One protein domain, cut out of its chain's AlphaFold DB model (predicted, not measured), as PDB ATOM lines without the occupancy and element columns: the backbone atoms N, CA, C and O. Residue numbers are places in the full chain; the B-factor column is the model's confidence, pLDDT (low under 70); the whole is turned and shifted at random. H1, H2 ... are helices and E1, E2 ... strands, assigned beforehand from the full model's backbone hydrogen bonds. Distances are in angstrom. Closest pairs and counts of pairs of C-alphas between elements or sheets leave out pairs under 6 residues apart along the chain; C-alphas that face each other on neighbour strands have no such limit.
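This is residues 3 to 105 of the 312 residues of the protein "BTB/POZ protein" of Jimgerdemannia flammicorona (UniProt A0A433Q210). Picture a small, loosely built sandwich: a sheet of three strands, E3, E2 and E5, partly face to face with a ladder of two strands, E1 and E4, the strands of the two crossing at 36 degrees. The short helix H1 sits at one end between the two sheets, and residues 30 to 35 of a long loop stick out at the other. The printed part has 103 residues, with E1 E2 E3 E4 H1 E5 along the chain; both sheets, E3 - E2 - E5 and E1 - E4, are antiparallel. The class is mostly strand, though under half of the residues are in named elements. The whole is only just compact, close to loose, with a radius of gyration of the C-alphas of 15.3 A and spans of 45 by 33 by 23 A.

Start at Val 3; residues 3 to 20 hold no named element. Find C-alpha 21 at (-11.829, -27.320, -52.257), where E1 begins; it covers residues 21 to 27 over 18.7 A. Then come E2, residues 45 to 52, 23.5 A, and E3, residues 55 to 62, 24.4 A. E4, residues 74 to 82, is 20.6 A long, and H1, residues 83 to 89, is 10.1 A. E5, residues 97 to 104, runs 22.7 A to C-alpha 104 at (-26.349, -24.146, -30.669).

In the larger sheet look at inner strand E2: E3 forms a hairpin with it, N 48 and O 59 being 2.9 A apart, and E5 is its other neighbour, N 47 and O 102 being 2.8 A apart. In the other sheet E1 and E4 are antiparallel at 162 degrees, with N 26 and O 75 at 2.7 A. Residues 3 to 4 pair briefly, antiparallel, with residues 23 to 24 of E1. Between the sheets, the closest C-alphas of E3 and E4 are those of Lys 57 and Glu 81, 7.4 A apart; E2 and E4 are near each other, with 8 pairs of C-alphas within 10 A. E5 is apart from E1 and E4. H1 is on the larger sheet, over E2, at a height of 8.2 A, and only just stands up from it, rising 43 degrees; its closest C-alpha pair with E2 is Phe 86 and Ala 52, 5.8 A. In H1 every O i to N i+4 pair is within hydrogen-bond range.

The C-alphas of Arg 33 and Thr 91, the two farthest apart, are separated by 45.7 A. The printed part has no cut. The links E1 to E2 and E3 to E4 are long, and residues 30 to 35 in the first stand free. The mean pLDDT of the printed part is 70.9; it is under 70 at residues 3 to 18, 28 to 44, 62 to 74 and 105.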
ATOM      1  N   VAL A   3     -20.953 -19.467 -50.118       49.75
ATOM      2  CA  VAL A   3     -20.195 -20.496 -50.836       49.75
ATOM      3  C   VAL A   3     -19.244 -19.734 -51.747       49.75
ATOM      4  O   VAL A   3     -19.669 -19.211 -52.778       49.75
ATOM      5  N   ASP A   4     -17.989 -19.582 -51.327       48.88
ATOM      6  CA  ASP A   4     -16.985 -18.937 -52.172       48.88
ATOM      7  C   ASP A   4     -16.469 -19.972 -53.175       48.88
ATOM      8  O   ASP A   4     -16.034 -21.060 -52.794       48.88
ATOM      9  N   ARG A   5     -16.588 -19.662 -54.468       44.34
ATOM     10  CA  ARG A   5     -16.141 -20.555 -55.546       44.34
ATOM     11  C   ARG A   5     -14.634 -20.494 -55.756       44.34
ATOM     12  O   ARG A   5     -14.111 -21.441 -56.321       44.34
ATOM     13  N   ASP A   6     -13.968 -19.445 -55.273       44.44
ATOM     14  CA  ASP A   6     -12.519 -19.278 -55.347       44.44
ATOM     15  C   ASP A   6     -12.085 -18.278 -54.267       44.44
ATOM     16  O   ASP A   6     -12.175 -17.077 -54.490       44.44
ATOM     17  N   SER A   7     -11.623 -18.781 -53.114       41.09
ATOM     18  CA  SER A   7     -11.124 -18.053 -51.927       41.09
ATOM     19  C   SER A   7     -10.594 -16.629 -52.209       41.09
ATOM     20  O   SER A   7      -9.379 -16.401 -52.274       41.09
ATOM     21  N   GLN A   8     -11.479 -15.630 -52.311       42.94
ATOM     22  CA  GLN A   8     -11.065 -14.240 -52.553       42.94
ATOM     23  C   GLN A   8     -10.642 -13.541 -51.258       42.94
ATOM     24  O   GLN A   8     -10.019 -12.482 -51.319       42.94
ATOM     25  N   HIS A   9     -10.948 -14.137 -50.102       44.62
ATOM     26  CA  HIS A   9     -10.763 -13.552 -48.768       44.62
ATOM     27  C   HIS A   9      -9.449 -13.945 -48.059       44.62
ATOM     28  O   HIS A   9      -9.270 -13.625 -46.888       44.62
ATOM     29  N   GLY A  10      -8.509 -14.599 -48.753       41.31
ATOM     30  CA  GLY A  10      -7.180 -14.932 -48.221       41.31
ATOM     31  C   GLY A  10      -6.070 -14.014 -48.743       41.31
ATOM     32  O   GLY A  10      -6.099 -13.599 -49.905       41.31
ATOM     33  N   ASP A  11      -5.073 -13.741 -47.892       43.44
ATOM     34  CA  ASP A  11      -3.791 -13.138 -48.280       43.44
ATOM     35  C   ASP A  11      -3.190 -13.917 -49.470       43.44
ATOM     36  O   ASP A  11      -3.336 -15.138 -49.556       43.44
ATOM     37  N   ASN A  12      -2.531 -13.236 -50.414       44.81
ATOM     38  CA  ASN A  12      -2.178 -13.785 -51.740       44.81
ATOM     39  C   ASN A  12      -1.336 -15.081 -51.689       44.81
ATOM     40  O   ASN A  12      -1.280 -15.808 -52.676       44.81
ATOM     41  N   ARG A  13      -0.705 -15.389 -50.547       45.88
ATOM     42  CA  ARG A  13       0.031 -16.643 -50.307       45.88
ATOM     43  C   ARG A  13      -0.860 -17.850 -49.978       45.88
ATOM     44  O   ARG A  13      -0.463 -18.958 -50.293       45.88
ATOM     45  N   GLN A  14      -2.052 -17.655 -49.410       47.47
ATOM     46  CA  GLN A  14      -2.993 -18.734 -49.054       47.47
ATOM     47  C   GLN A  14      -3.922 -19.151 -50.209       47.47
ATOM     48  O   GLN A  14      -4.654 -20.131 -50.098       47.47
ATOM     49  N   ARG A  15      -3.927 -18.415 -51.330       51.62
ATOM     50  CA  ARG A  15      -4.819 -18.685 -52.474       51.62
ATOM     51  C   ARG A  15      -4.499 -19.983 -53.216       51.62
ATOM     52  O   ARG A  15      -5.406 -20.595 -53.764       51.62
ATOM     53  N   ASN A  16      -3.236 -20.404 -53.227       53.53
ATOM     54  CA  ASN A  16      -2.797 -21.551 -54.025       53.53
ATOM     55  C   ASN A  16      -3.099 -22.906 -53.360       53.53
ATOM     56  O   ASN A  16      -3.257 -23.902 -54.057       53.53
ATOM     57  N   ASP A  17      -3.238 -22.936 -52.032       61.41
ATOM     58  CA  ASP A  17      -3.375 -24.184 -51.265       61.41
ATOM     59  C   ASP A  17      -4.830 -24.678 -51.170       61.41
ATOM     60  O   ASP A  17      -5.079 -25.803 -50.747       61.41
ATOM     61  N   ASN A  18      -5.807 -23.858 -51.578       66.50
ATOM     62  CA  ASN A  18      -7.242 -24.168 -51.485       66.50
ATOM     63  C   ASN A  18      -7.884 -24.528 -52.828       66.50
ATOM     64  O   ASN A  18      -9.098 -24.722 -52.914       66.50
ATOM     65  N   VAL A  19      -7.081 -24.613 -53.887       78.12
ATOM     66  CA  VAL A  19      -7.554 -24.959 -55.227       78.12
ATOM     67  C   VAL A  19      -8.190 -26.350 -55.201       78.12
ATOM     68  O   VAL A  19      -7.575 -27.326 -54.783       78.12
ATOM     69  N   GLY A  20      -9.437 -26.436 -55.664       82.38
ATOM     70  CA  GLY A  20     -10.189 -27.689 -55.724       82.38
ATOM     71  C   GLY A  20     -10.995 -28.019 -54.467       82.38
ATOM     72  O   GLY A  20     -11.711 -29.018 -54.486       82.38
ATOM     73  N   PHE A  21     -10.949 -27.194 -53.419       85.06
ATOM     74  CA  PHE A  21     -11.829 -27.320 -52.257       85.06
ATOM     75  C   PHE A  21     -13.094 -26.468 -52.395       85.06
ATOM     76  O   PHE A  21     -13.110 -25.430 -53.053       85.06
ATOM     77  N   VAL A  22     -14.164 -26.916 -51.747       86.06
ATOM     78  CA  VAL A  22     -15.332 -26.111 -51.403       86.06
ATOM     79  C   VAL A  22     -15.081 -25.513 -50.022       86.06
ATOM     80  O   VAL A  22     -14.759 -26.238 -49.080       86.06
ATOM     81  N   SER A  23     -15.240 -24.198 -49.899       85.81
ATOM     82  CA  SER A  23     -15.162 -23.478 -48.626       85.81
ATOM     83  C   SER A  23     -16.560 -23.066 -48.172       85.81
ATOM     84  O   SER A  23     -17.367 -22.605 -48.982       85.81
ATOM     85  N   LEU A  24     -16.851 -23.197 -46.877       84.56
ATOM     86  CA  LEU A  24     -18.143 -22.804 -46.311       84.56
ATOM     87  C   LEU A  24     -17.947 -21.841 -45.148       84.56
ATOM     88  O   LEU A  24     -17.275 -22.171 -44.171       84.56
ATOM     89  N   TYR A  25     -18.581 -20.671 -45.249       78.94
ATOM     90  CA  TYR A  25     -18.502 -19.620 -44.241       78.94
ATOM     91  C   TYR A  25     -19.880 -19.157 -43.769       78.94
ATOM     92  O   TYR A  25     -20.814 -18.921 -44.549       78.94
ATOM     93  N   LEU A  26     -19.975 -18.961 -42.462       75.50
ATOM     94  CA  LEU A  26     -21.032 -18.243 -41.780       75.50
ATOM     95  C   LEU A  26     -20.661 -16.775 -41.767       75.50
ATOM     96  O   LEU A  26     -19.697 -16.386 -41.120       75.50
ATOM     97  N   ALA A  27     -21.423 -15.974 -42.499       72.12
ATOM     98  CA  ALA A  27     -21.318 -14.528 -42.455       72.12
ATOM     99  C   ALA A  27     -22.445 -13.992 -41.578       72.12
ATOM    100  O   ALA A  27     -23.600 -14.392 -41.749       72.12
ATOM    101  N   SER A  28     -22.096 -13.099 -40.660       64.56
ATOM    102  CA  SER A  28     -23.085 -12.348 -39.899       64.56
ATOM    103  C   SER A  28     -23.695 -11.252 -40.780       64.56
ATOM    104  O   SER A  28     -22.963 -10.521 -41.447       64.56
ATOM    105  N   VAL A  29     -25.025 -11.149 -40.800       60.56
ATOM    106  CA  VAL A  29     -25.767 -10.100 -41.515       60.56
ATOM    107  C   VAL A  29     -26.665  -9.408 -40.486       60.56
ATOM    108  O   VAL A  29     -27.601 -10.026 -39.987       60.56
ATOM    109  N   CYS A  30     -26.349  -8.163 -40.109       55.25
ATOM    110  CA  CYS A  30     -27.175  -7.386 -39.174       55.25
ATOM    111  C   CYS A  30     -28.511  -7.008 -39.823       55.25
ATOM    112  O   CYS A  30     -28.509  -6.535 -40.960       55.25
ATOM    113  N   ASN A  31     -29.617  -7.123 -39.078       47.53
ATOM    114  CA  ASN A  31     -30.923  -6.620 -39.517       47.53
ATOM    115  C   ASN A  31     -31.340  -5.279 -38.891       47.53
ATOM    116  O   ASN A  31     -32.196  -4.630 -39.473       47.53
ATOM    117  N   ASP A  32     -30.729  -4.801 -37.801       43.25
ATOM    118  CA  ASP A  32     -31.121  -3.527 -37.182       43.25
ATOM    119  C   ASP A  32     -29.938  -2.823 -36.509       43.25
ATOM    120  O   ASP A  32     -29.130  -3.496 -35.885       43.25
ATOM    121  N   ARG A  33     -29.886  -1.485 -36.678       46.66
ATOM    122  CA  ARG A  33     -29.171  -0.351 -36.016       46.66
ATOM    123  C   ARG A  33     -27.912  -0.532 -35.137       46.66
ATOM    124  O   ARG A  33     -27.339   0.485 -34.754       46.66
ATOM    125  N   GLU A  34     -27.443  -1.730 -34.835       47.53
ATOM    126  CA  GLU A  34     -26.169  -1.992 -34.177       47.53
ATOM    127  C   GLU A  34     -25.116  -2.319 -35.240       47.53
ATOM    128  O   GLU A  34     -25.207  -3.308 -35.970       47.53
ATOM    129  N   GLU A  35     -24.121  -1.440 -35.360       48.19
ATOM    130  CA  GLU A  35     -23.106  -1.504 -36.416       48.19
ATOM    131  C   GLU A  35     -22.141  -2.690 -36.268       48.19
ATOM    132  O   GLU A  35     -21.384  -2.969 -37.193       48.19
ATOM    133  N   ASP A  36     -22.174  -3.428 -35.155       49.16
ATOM    134  CA  ASP A  36     -21.206  -4.485 -34.884       49.16
ATOM    135  C   ASP A  36     -21.810  -5.669 -34.116       49.16
ATOM    136  O   ASP A  36     -21.956  -5.629 -32.895       49.16
ATOM    137  N   ILE A  37     -22.081  -6.775 -34.818       48.44
ATOM    138  CA  ILE A  37     -22.345  -8.060 -34.162       48.44
ATOM    139  C   ILE A  37     -21.022  -8.612 -33.626       48.44
ATOM    140  O   ILE A  37     -20.182  -9.119 -34.372       48.44
ATOM    141  N   PHE A  38     -20.856  -8.533 -32.311       50.81
ATOM    142  CA  PHE A  38     -19.822  -9.253 -31.582       50.81
ATOM    143  C   PHE A  38     -20.357 -10.627 -31.176       50.81
ATOM    144  O   PHE A  38     -21.025 -10.767 -30.153       50.81
ATOM    145  N   PHE A  39     -20.051 -11.659 -31.959       51.34
ATOM    146  CA  PHE A  39     -20.238 -13.042 -31.518       51.34
ATOM    147  C   PHE A  39     -18.919 -13.547 -30.917       51.34
ATOM    148  O   PHE A  39     -18.074 -14.103 -31.613       51.34
ATOM    149  N   ASN A  40     -18.733 -13.299 -29.620       50.59
ATOM    150  CA  ASN A  40     -17.778 -14.015 -28.769       50.59
ATOM    151  C   ASN A  40     -18.561 -14.553 -27.568       50.59
ATOM    152  O   ASN A  40     -18.536 -13.994 -26.473       50.59
ATOM    153  N   ARG A  41     -19.363 -15.589 -27.821       53.62
ATOM    154  CA  ARG A  41     -20.055 -16.326 -26.766       53.62
ATOM    155  C   ARG A  41     -19.365 -17.672 -26.606       53.62
ATOM    156  O   ARG A  41     -19.411 -18.513 -27.508       53.62
ATOM    157  N   ARG A  42     -18.735 -17.874 -25.447       51.25
ATOM    158  CA  ARG A  42     -18.303 -19.209 -25.032       51.25
ATOM    159  C   ARG A  42     -19.528 -20.121 -24.917       51.25
ATOM    160  O   ARG A  42     -20.612 -19.674 -24.565       51.25
ATOM    161  N   GLY A  43     -19.372 -21.377 -25.317       54.34
ATOM    162  CA  GLY A  43     -20.437 -22.377 -25.364       54.34
ATOM    163  C   GLY A  43     -21.276 -22.383 -26.644       54.34
ATOM    164  O   GLY A  43     -22.004 -23.350 -26.850       54.34
ATOM    165  N   VAL A  44     -21.165 -21.385 -27.536       68.88
ATOM    166  CA  VAL A  44     -21.815 -21.478 -28.856       68.88
ATOM    167  C   VAL A  44     -21.085 -22.518 -29.701       68.88
ATOM    168  O   VAL A  44     -19.864 -22.428 -29.879       68.88
ATOM    169  N   SER A  45     -21.826 -23.482 -30.243       74.12
ATOM    170  CA  SER A  45     -21.340 -24.436 -31.230       74.12
ATOM    171  C   SER A  45     -22.014 -24.249 -32.584       74.12
ATOM    172  O   SER A  45     -23.187 -23.894 -32.702       74.12
ATOM    173  N   PHE A  46     -21.239 -24.501 -33.626       81.62
ATOM    174  CA  PHE A  46     -21.678 -24.506 -35.008       81.62
ATOM    175  C   PHE A  46     -21.440 -25.905 -35.551       81.62
ATOM    176  O   PHE A  46     -20.311 -26.391 -35.545       81.62
ATOM    177  N   GLU A  47     -22.500 -26.550 -36.011       86.12
ATOM    178  CA  GLU A  47     -22.469 -27.857 -36.654       86.12
ATOM    179  C   GLU A  47     -22.930 -27.663 -38.098       86.12
ATOM    180  O   GLU A  47     -24.024 -27.158 -38.348       86.12
ATOM    181  N   LEU A  48     -22.080 -28.023 -39.054       89.19
ATOM    182  CA  LEU A  48     -22.351 -27.874 -40.477       89.19
ATOM    183  C   LEU A  48     -22.227 -29.235 -41.151       89.19
ATOM    184  O   LEU A  48     -21.174 -29.870 -41.070       89.19
ATOM    185  N   SER A  49     -23.280 -29.657 -41.848       90.94
ATOM    186  CA  SER A  49     -23.219 -30.797 -42.756       90.94
ATOM    187  C   SER A  49     -23.541 -30.408 -44.192       90.94
ATOM    188  O   SER A  49     -24.310 -29.479 -44.453       90.94
ATOM    189  N   ALA A  50     -22.907 -31.109 -45.127       92.31
ATOM    190  CA  ALA A  50     -23.178 -31.014 -46.551       92.31
ATOM    191  C   ALA A  50     -23.407 -32.411 -47.114       92.31
ATOM    192  O   ALA A  50     -22.557 -33.285 -46.942       92.31
ATOM    193  N   ARG A  51     -24.519 -32.603 -47.816       92.50
ATOM    194  CA  ARG A  51     -24.885 -33.873 -48.440       92.50
ATOM    195  C   ARG A  51     -24.995 -33.720 -49.951       92.50
ATOM    196  O   ARG A  51     -25.692 -32.823 -50.419       92.50
ATOM    197  N   ALA A  52     -24.343 -34.615 -50.687       92.56
ATOM    198  CA  ALA A  52     -24.395 -34.745 -52.142       92.56
ATOM    199  C   ALA A  52     -24.671 -36.218 -52.480       92.56
ATOM    200  O   ALA A  52     -23.820 -37.071 -52.233       92.56
ATOM    201  N   GLY A  53     -25.873 -36.530 -52.973       88.81
ATOM    202  CA  GLY A  53     -26.305 -37.921 -53.157       88.81
ATOM    203  C   GLY A  53     -26.229 -38.730 -51.851       88.81
ATOM    204  O   GLY A  53     -26.839 -38.364 -50.835       88.81
ATOM    205  N   ASP A  54     -25.448 -39.812 -51.881       87.19
ATOM    206  CA  ASP A  54     -25.194 -40.697 -50.731       87.19
ATOM    207  C   ASP A  54     -23.976 -40.283 -49.888       87.19
ATOM    208  O   ASP A  54     -23.714 -40.871 -48.838       87.19
ATOM    209  N   TYR A  55     -23.231 -39.263 -50.318       91.88
ATOM    210  CA  TYR A  55     -22.090 -38.742 -49.578       91.88
ATOM    211  C   TYR A  55     -22.510 -37.607 -48.638       91.88
ATOM    212  O   TYR A  55     -23.195 -36.668 -49.050       91.88
ATOM    213  N   GLU A  56     -22.043 -37.645 -47.389       92.44
ATOM    214  CA  GLU A  56     -22.243 -36.574 -46.411       92.44
ATOM    215  C   GLU A  56     -20.933 -36.224 -45.696       92.44
ATOM    216  O   GLU A  56     -20.199 -37.096 -45.227       92.44
ATOM    217  N   LYS A  57     -20.654 -34.922 -45.593       91.69
ATOM    218  CA  LYS A  57     -19.549 -34.360 -44.816       91.69
ATOM    219  C   LYS A  57     -20.096 -33.618 -43.607       91.69
ATOM    220  O   LYS A  57     -21.035 -32.841 -43.744       91.69
ATOM    221  N   TYR A  58     -19.459 -33.803 -42.454       90.38
ATOM    222  CA  TYR A  58     -19.798 -33.131 -41.202       90.38
ATOM    223  C   TYR A  58     -18.580 -32.427 -40.601       90.38
ATOM    224  O   TYR A  58     -17.496 -33.012 -40.532       90.38
ATOM    225  N   CYS A  59     -18.780 -31.199 -40.121       86.69
ATOM    226  CA  CYS A  59     -17.804 -30.425 -39.361       86.69
ATOM    227  C   CYS A  59     -18.486 -29.742 -38.170       86.69
ATOM    228  O   CYS A  59     -19.639 -29.317 -38.260       86.69
ATOM    229  N   ASN A  60     -17.757 -29.581 -37.066       85.62
ATOM    230  CA  ASN A  60     -18.205 -28.789 -35.929       85.62
ATOM    231  C   ASN A  60     -17.116 -27.827 -35.445       85.62
ATOM    232  O   ASN A  60     -15.929 -27.998 -35.725       85.62
ATOM    233  N   ALA A  61     -17.541 -26.777 -34.756       79.12
ATOM    234  CA  ALA A  61     -16.664 -25.850 -34.063       79.12
ATOM    235  C   ALA A  61     -17.386 -25.261 -32.847       79.12
ATOM    236  O   ALA A  61     -18.610 -25.148 -32.840       79.12
ATOM    237  N   THR A  62     -16.632 -24.894 -31.817       69.31
ATOM    238  CA  THR A  62     -17.137 -24.293 -30.572       69.31
ATOM    239  C   THR A  62     -16.342 -23.041 -30.241       69.31
ATOM    240  O   THR A  62     -15.152 -22.996 -30.551       69.31
ATOM    241  N   ASN A  63     -16.955 -22.076 -29.549       63.12
ATOM    242  CA  ASN A  63     -16.316 -20.810 -29.155       63.12
ATOM    243  C   ASN A  63     -15.773 -20.037 -30.367       63.12
ATOM    244  O   ASN A  63     -14.639 -19.561 -30.366       63.12
ATOM    245  N   CYS A  64     -16.558 -19.985 -31.445       63.78
ATOM    246  CA  CYS A  64     -16.135 -19.336 -32.675       63.78
ATOM    247  C   CYS A  64     -16.195 -17.818 -32.521       63.78
ATOM    248  O   CYS A  64     -17.257 -17.246 -32.280       63.78
ATOM    249  N   ASP A  65     -15.042 -17.190 -32.701       57.81
ATOM    250  CA  ASP A  65     -14.848 -15.758 -32.564       57.81
ATOM    251  C   ASP A  65     -15.154 -15.037 -33.884       57.81
ATOM    252  O   ASP A  65     -14.376 -15.084 -34.840       57.81
ATOM    253  N   PHE A  66     -16.264 -14.301 -33.932       61.19
ATOM    254  CA  PHE A  66     -16.558 -13.353 -35.009       61.19
ATOM    255  C   PHE A  66     -15.857 -12.026 -34.694       61.19
ATOM    256  O   PHE A  66     -16.486 -11.009 -34.404       61.19
ATOM    257  N   LEU A  67     -14.522 -12.045 -34.660       52.94
ATOM    258  CA  LEU A  67     -13.748 -10.854 -34.322       52.94
ATOM    259  C   LEU A  67     -13.800  -9.829 -35.458       52.94
ATOM    260  O   LEU A  67     -13.561 -10.128 -36.629       52.94
ATOM    261  N   LYS A  68     -14.078  -8.580 -35.072       50.97
ATOM    262  CA  LYS A  68     -14.034  -7.390 -35.923       50.97
ATOM    263  C   LYS A  68     -12.758  -7.343 -36.767       50.97
ATOM    264  O   LYS A  68     -11.695  -7.013 -36.240       50.97
ATOM    265  N   LYS A  69     -12.896  -7.532 -38.084       47.91
ATOM    266  CA  LYS A  69     -12.384  -6.630 -39.137       47.91
ATOM    267  C   LYS A  69     -12.757  -7.147 -40.537       47.91
ATOM    268  O   LYS A  69     -12.608  -8.320 -40.831       47.91
ATOM    269  N   LYS A  70     -13.250  -6.192 -41.337       51.47
ATOM    270  CA  LYS A  70     -13.710  -6.157 -42.746       51.47
ATOM    271  C   LYS A  70     -13.349  -7.320 -43.704       51.47
ATOM    272  O   LYS A  70     -12.239  -7.830 -43.627       51.47
ATOM    273  N   PRO A  71     -14.203  -7.583 -44.725       50.50
ATOM    274  CA  PRO A  71     -15.409  -6.819 -45.095       50.50
ATOM    275  C   PRO A  71     -16.694  -7.320 -44.423       50.50
ATOM    276  O   PRO A  71     -17.614  -6.530 -44.250       50.50
ATOM    277  N   LEU A  72     -16.727  -8.581 -43.985       54.72
ATOM    278  CA  LEU A  72     -17.800  -9.189 -43.197       54.72
ATOM    279  C   LEU A  72     -17.155 -10.087 -42.131       54.72
ATOM    280  O   LEU A  72     -16.275 -10.872 -42.485       54.72
ATOM    281  N   PRO A  73     -17.549  -9.999 -40.848       61.09
ATOM    282  CA  PRO A  73     -17.112 -10.970 -39.861       61.09
ATOM    283  C   PRO A  73     -17.696 -12.331 -40.247       61.09
ATOM    284  O   PRO A  73     -18.916 -12.528 -40.230       61.09
ATOM    285  N   SER A  74     -16.816 -13.250 -40.644       67.38
ATOM    286  CA  SER A  74     -17.200 -14.595 -41.047       67.38
ATOM    287  C   SER A  74     -16.341 -15.653 -40.381       67.38
ATOM    288  O   SER A  74     -15.120 -15.523 -40.335       67.38
ATOM    289  N   PHE A  75     -16.982 -16.727 -39.944       75.38
ATOM    290  CA  PHE A  75     -16.329 -17.921 -39.428       75.38
ATOM    291  C   PHE A  75     -16.659 -19.103 -40.338       75.38
ATOM    292  O   PHE A  75     -17.785 -19.214 -40.819       75.38
ATOM    293  N   GLY A  76     -15.708 -19.996 -40.595       79.44
ATOM    294  CA  GLY A  76     -15.977 -21.133 -41.462       79.44
ATOM    295  C   GLY A  76     -14.787 -22.043 -41.695       79.44
ATOM    296  O   GLY A  76     -13.736 -21.904 -41.074       79.44
ATOM    297  N   TRP A  77     -14.970 -22.962 -42.634       84.56
ATOM    298  CA  TRP A  77     -13.989 -23.967 -43.017       84.56
ATOM    299  C   TRP A  77     -13.507 -23.679 -44.433       84.56
ATOM    300  O   TRP A  77     -14.246 -23.846 -45.404       84.56
ATOM    301  N   GLN A  78     -12.252 -23.243 -44.544       83.62
ATOM    302  CA  GLN A  78     -11.632 -22.910 -45.828       83.62
ATOM    303  C   GLN A  78     -11.439 -24.143 -46.721       83.62
ATOM    304  O   GLN A  78     -11.627 -24.063 -47.929       83.62
ATOM    305  N   GLN A  79     -11.139 -25.297 -46.132       86.88
ATOM    306  CA  GLN A  79     -11.043 -26.582 -46.825       86.88
ATOM    307  C   GLN A  79     -12.111 -27.526 -46.274       86.88
ATOM    308  O   GLN A  79     -11.800 -28.502 -45.598       86.88
ATOM    309  N   PHE A  80     -13.387 -27.185 -46.478       88.12
ATOM    310  CA  PHE A  80     -14.482 -27.987 -45.936       88.12
ATOM    311  C   PHE A  80     -14.501 -29.388 -46.562       88.12
ATOM    312  O   PHE A  80     -14.552 -30.383 -45.838       88.12
ATOM    313  N   GLU A  81     -14.417 -29.467 -47.894       91.81
ATOM    314  CA  GLU A  81     -14.297 -30.732 -48.627       91.81
ATOM    315  C   GLU A  81     -13.798 -30.505 -50.061       91.81
ATOM    316  O   GLU A  81     -13.946 -29.412 -50.607       91.81
ATOM    317  N   LEU A  82     -13.211 -31.521 -50.694       89.75
ATOM    318  CA  LEU A  82     -12.813 -31.455 -52.099       89.75
ATOM    319  C   LEU A  82     -14.039 -31.394 -53.021       89.75
ATOM    320  O   LEU A  82     -14.972 -32.191 -52.924       89.75
ATOM    321  N   ARG A  83     -13.994 -30.502 -54.012       88.62
ATOM    322  CA  ARG A  83     -15.016 -30.377 -55.059       88.62
ATOM    323  C   ARG A  83     -15.195 -31.683 -55.830       88.62
ATOM    324  O   ARG A  83     -16.321 -32.048 -56.149       88.62
ATOM    325  N   ALA A  84     -14.094 -32.376 -56.122       89.00
ATOM    326  CA  ALA A  84     -14.128 -33.656 -56.824       89.00
ATOM    327  C   ALA A  84     -14.921 -34.723 -56.051       89.00
ATOM    328  O   ALA A  84     -15.624 -35.511 -56.675       89.00
ATOM    329  N   THR A  85     -14.865 -34.708 -54.714       91.00
ATOM    330  CA  THR A  85     -15.624 -35.633 -53.861       91.00
ATOM    331  C   THR A  85     -17.124 -35.414 -54.012       91.00
ATOM    332  O   THR A  85     -17.855 -36.371 -54.247       91.00
ATOM    333  N   PHE A  86     -17.589 -34.160 -53.954       88.88
ATOM    334  CA  PHE A  86     -19.008 -33.868 -54.159       88.88
ATOM    335  C   PHE A  86     -19.463 -34.200 -55.575       88.88
ATOM    336  O   PHE A  86     -20.471 -34.873 -55.729       88.88
ATOM    337  N   LEU A  87     -18.711 -33.789 -56.600       88.44
ATOM    338  CA  LEU A  87     -19.075 -34.069 -57.993       88.44
ATOM    339  C   LEU A  87     -19.110 -35.572 -58.295       88.44
ATOM    340  O   LEU A  87     -19.979 -36.016 -59.032       88.44
ATOM    341  N   GLY A  88     -18.196 -36.352 -57.713       90.12
ATOM    342  CA  GLY A  88     -18.178 -37.806 -57.867       90.12
ATOM    343  C   GLY A  88     -19.328 -38.527 -57.158       90.12
ATOM    344  O   GLY A  88     -19.589 -39.683 -57.476       90.12
ATOM    345  N   ALA A  89     -20.002 -37.869 -56.212       90.38
ATOM    346  CA  ALA A  89     -21.139 -38.424 -55.481       90.38
ATOM    347  C   ALA A  89     -22.504 -38.082 -56.108       90.38
ATOM    348  O   ALA A  89     -23.514 -38.666 -55.716       90.38
ATOM    349  N   LEU A  90     -22.546 -37.145 -57.060       90.44
ATOM    350  CA  LEU A  90     -23.763 -36.778 -57.783       90.44
ATOM    351  C   LEU A  90     -23.969 -37.723 -58.973       90.44
ATOM    352  O   LEU A  90     -23.020 -38.143 -59.633       90.44
ATOM    353  N   THR A  91     -25.226 -38.054 -59.249       89.75
ATOM    354  CA  THR A  91     -25.629 -38.912 -60.373       89.75
ATOM    355  C   THR A  91     -26.078 -38.109 -61.591       89.75
ATOM    356  O   THR A  91     -26.023 -38.608 -62.715       89.75
ATOM    357  N   SER A  92     -26.490 -36.861 -61.371       90.00
ATOM    358  CA  SER A  92     -26.921 -35.902 -62.382       90.00
ATOM    359  C   SER A  92     -26.467 -34.489 -62.012       90.00
ATOM    360  O   SER A  92     -26.323 -34.166 -60.835       90.00
ATOM    361  N   ASP A  93     -26.304 -33.618 -63.010       83.56
ATOM    362  CA  ASP A  93     -25.964 -32.202 -62.798       83.56
ATOM    363  C   ASP A  93     -27.083 -31.416 -62.084       83.56
ATOM    364  O   ASP A  93     -26.834 -30.351 -61.518       83.56
ATOM    365  N   GLU A  94     -28.307 -31.951 -62.087       87.81
ATOM    366  CA  GLU A  94     -29.476 -31.396 -61.389       87.81
ATOM    367  C   GLU A  94     -29.571 -31.850 -59.918       87.81
ATOM    368  O   GLU A  94     -30.455 -31.399 -59.185       87.81
ATOM    369  N   ASP A  95     -28.689 -32.749 -59.466       88.00
ATOM    370  CA  ASP A  95     -28.740 -33.271 -58.101       88.00
ATOM    371  C   ASP A  95     -28.340 -32.179 -57.086       88.00
ATOM    372  O   ASP A  95     -27.274 -31.559 -57.202       88.00
ATOM    373  N   PRO A  96     -29.158 -31.925 -56.046       89.62
ATOM    374  CA  PRO A  96     -28.884 -30.854 -55.102       89.62
ATOM    375  C   PRO A  96     -27.779 -31.234 -54.112       89.62
ATOM    376  O   PRO A  96     -27.741 -32.343 -53.575       89.62
ATOM    377  N   ILE A  97     -26.949 -30.251 -53.759       88.94
ATOM    378  CA  ILE A  97     -26.109 -30.315 -52.559       88.94
ATOM    379  C   ILE A  97     -26.876 -29.653 -51.416       88.94
ATOM    380  O   ILE A  97     -27.129 -28.448 -51.434       88.94
ATOM    381  N   THR A  98     -27.251 -30.439 -50.411       89.75
ATOM    382  CA  THR A  98     -27.994 -29.945 -49.247       89.75
ATOM    383  C   THR A  98     -27.023 -29.524 -48.157       89.75
ATOM    384  O   THR A  98     -26.189 -30.319 -47.736       89.75
ATOM    385  N   LEU A  99     -27.150 -28.289 -47.675       90.12
ATOM    386  CA  LEU A  99     -26.351 -27.762 -46.571       90.12
ATOM    387  C   LEU A  99     -27.237 -27.604 -45.336       90.12
ATOM    388  O   LEU A  99     -28.272 -26.940 -45.396       90.12
ATOM    389  N   LYS A 100     -26.824 -28.189 -44.212       88.56
ATOM    390  CA  LYS A 100     -27.519 -28.085 -42.929       88.56
ATOM    391  C   LYS A 100     -26.607 -27.426 -41.910       88.56
ATOM    392  O   LYS A 100     -25.571 -27.974 -41.553       88.56
ATOM    393  N   LEU A 101     -27.020 -26.262 -41.425       84.94
ATOM    394  CA  LEU A 101     -26.364 -25.560 -40.331       84.94
ATOM    395  C   LEU A 101     -27.214 -25.691 -39.069       84.94
ATOM    396  O   LEU A 101     -28.377 -25.292 -39.070       84.94
ATOM    397  N   LYS A 102     -26.620 -26.188 -37.986       80.50
ATOM    398  CA  LYS A 102     -27.173 -26.102 -36.636       80.50
ATOM    399  C   LYS A 102     -26.268 -25.195 -35.809       80.50
ATOM    400  O   LYS A 102     -25.090 -25.483 -35.620       80.50
ATOM    401  N   ILE A 103     -26.823 -24.081 -35.345       76.19
ATOM    402  CA  ILE A 103     -26.177 -23.203 -34.370       76.19
ATOM    403  C   ILE A 103     -26.776 -23.573 -33.018       76.19
ATOM    404  O   ILE A 103     -27.991 -23.509 -32.860       76.19
ATOM    405  N   LYS A 104     -25.944 -23.989 -32.066       70.19
ATOM    406  CA  LYS A 104     -26.349 -24.146 -30.669       70.19
ATOM    407  C   LYS A 104     -25.727 -23.004 -29.905       70.19
ATOM    408  O   LYS A 104     -24.511 -22.927 -29.799       70.19
ATOM    409  N   SER A 105     -26.547 -22.103 -29.407       65.88
ATOM    410  CA  SER A 105     -26.116 -21.101 -28.446       65.88
ATOM    411  C   SER A 105     -26.526 -21.592 -27.060       65.88
ATOM    412  O   SER A 105     -27.591 -22.200 -26.948       65.88
TER     413      SER A 105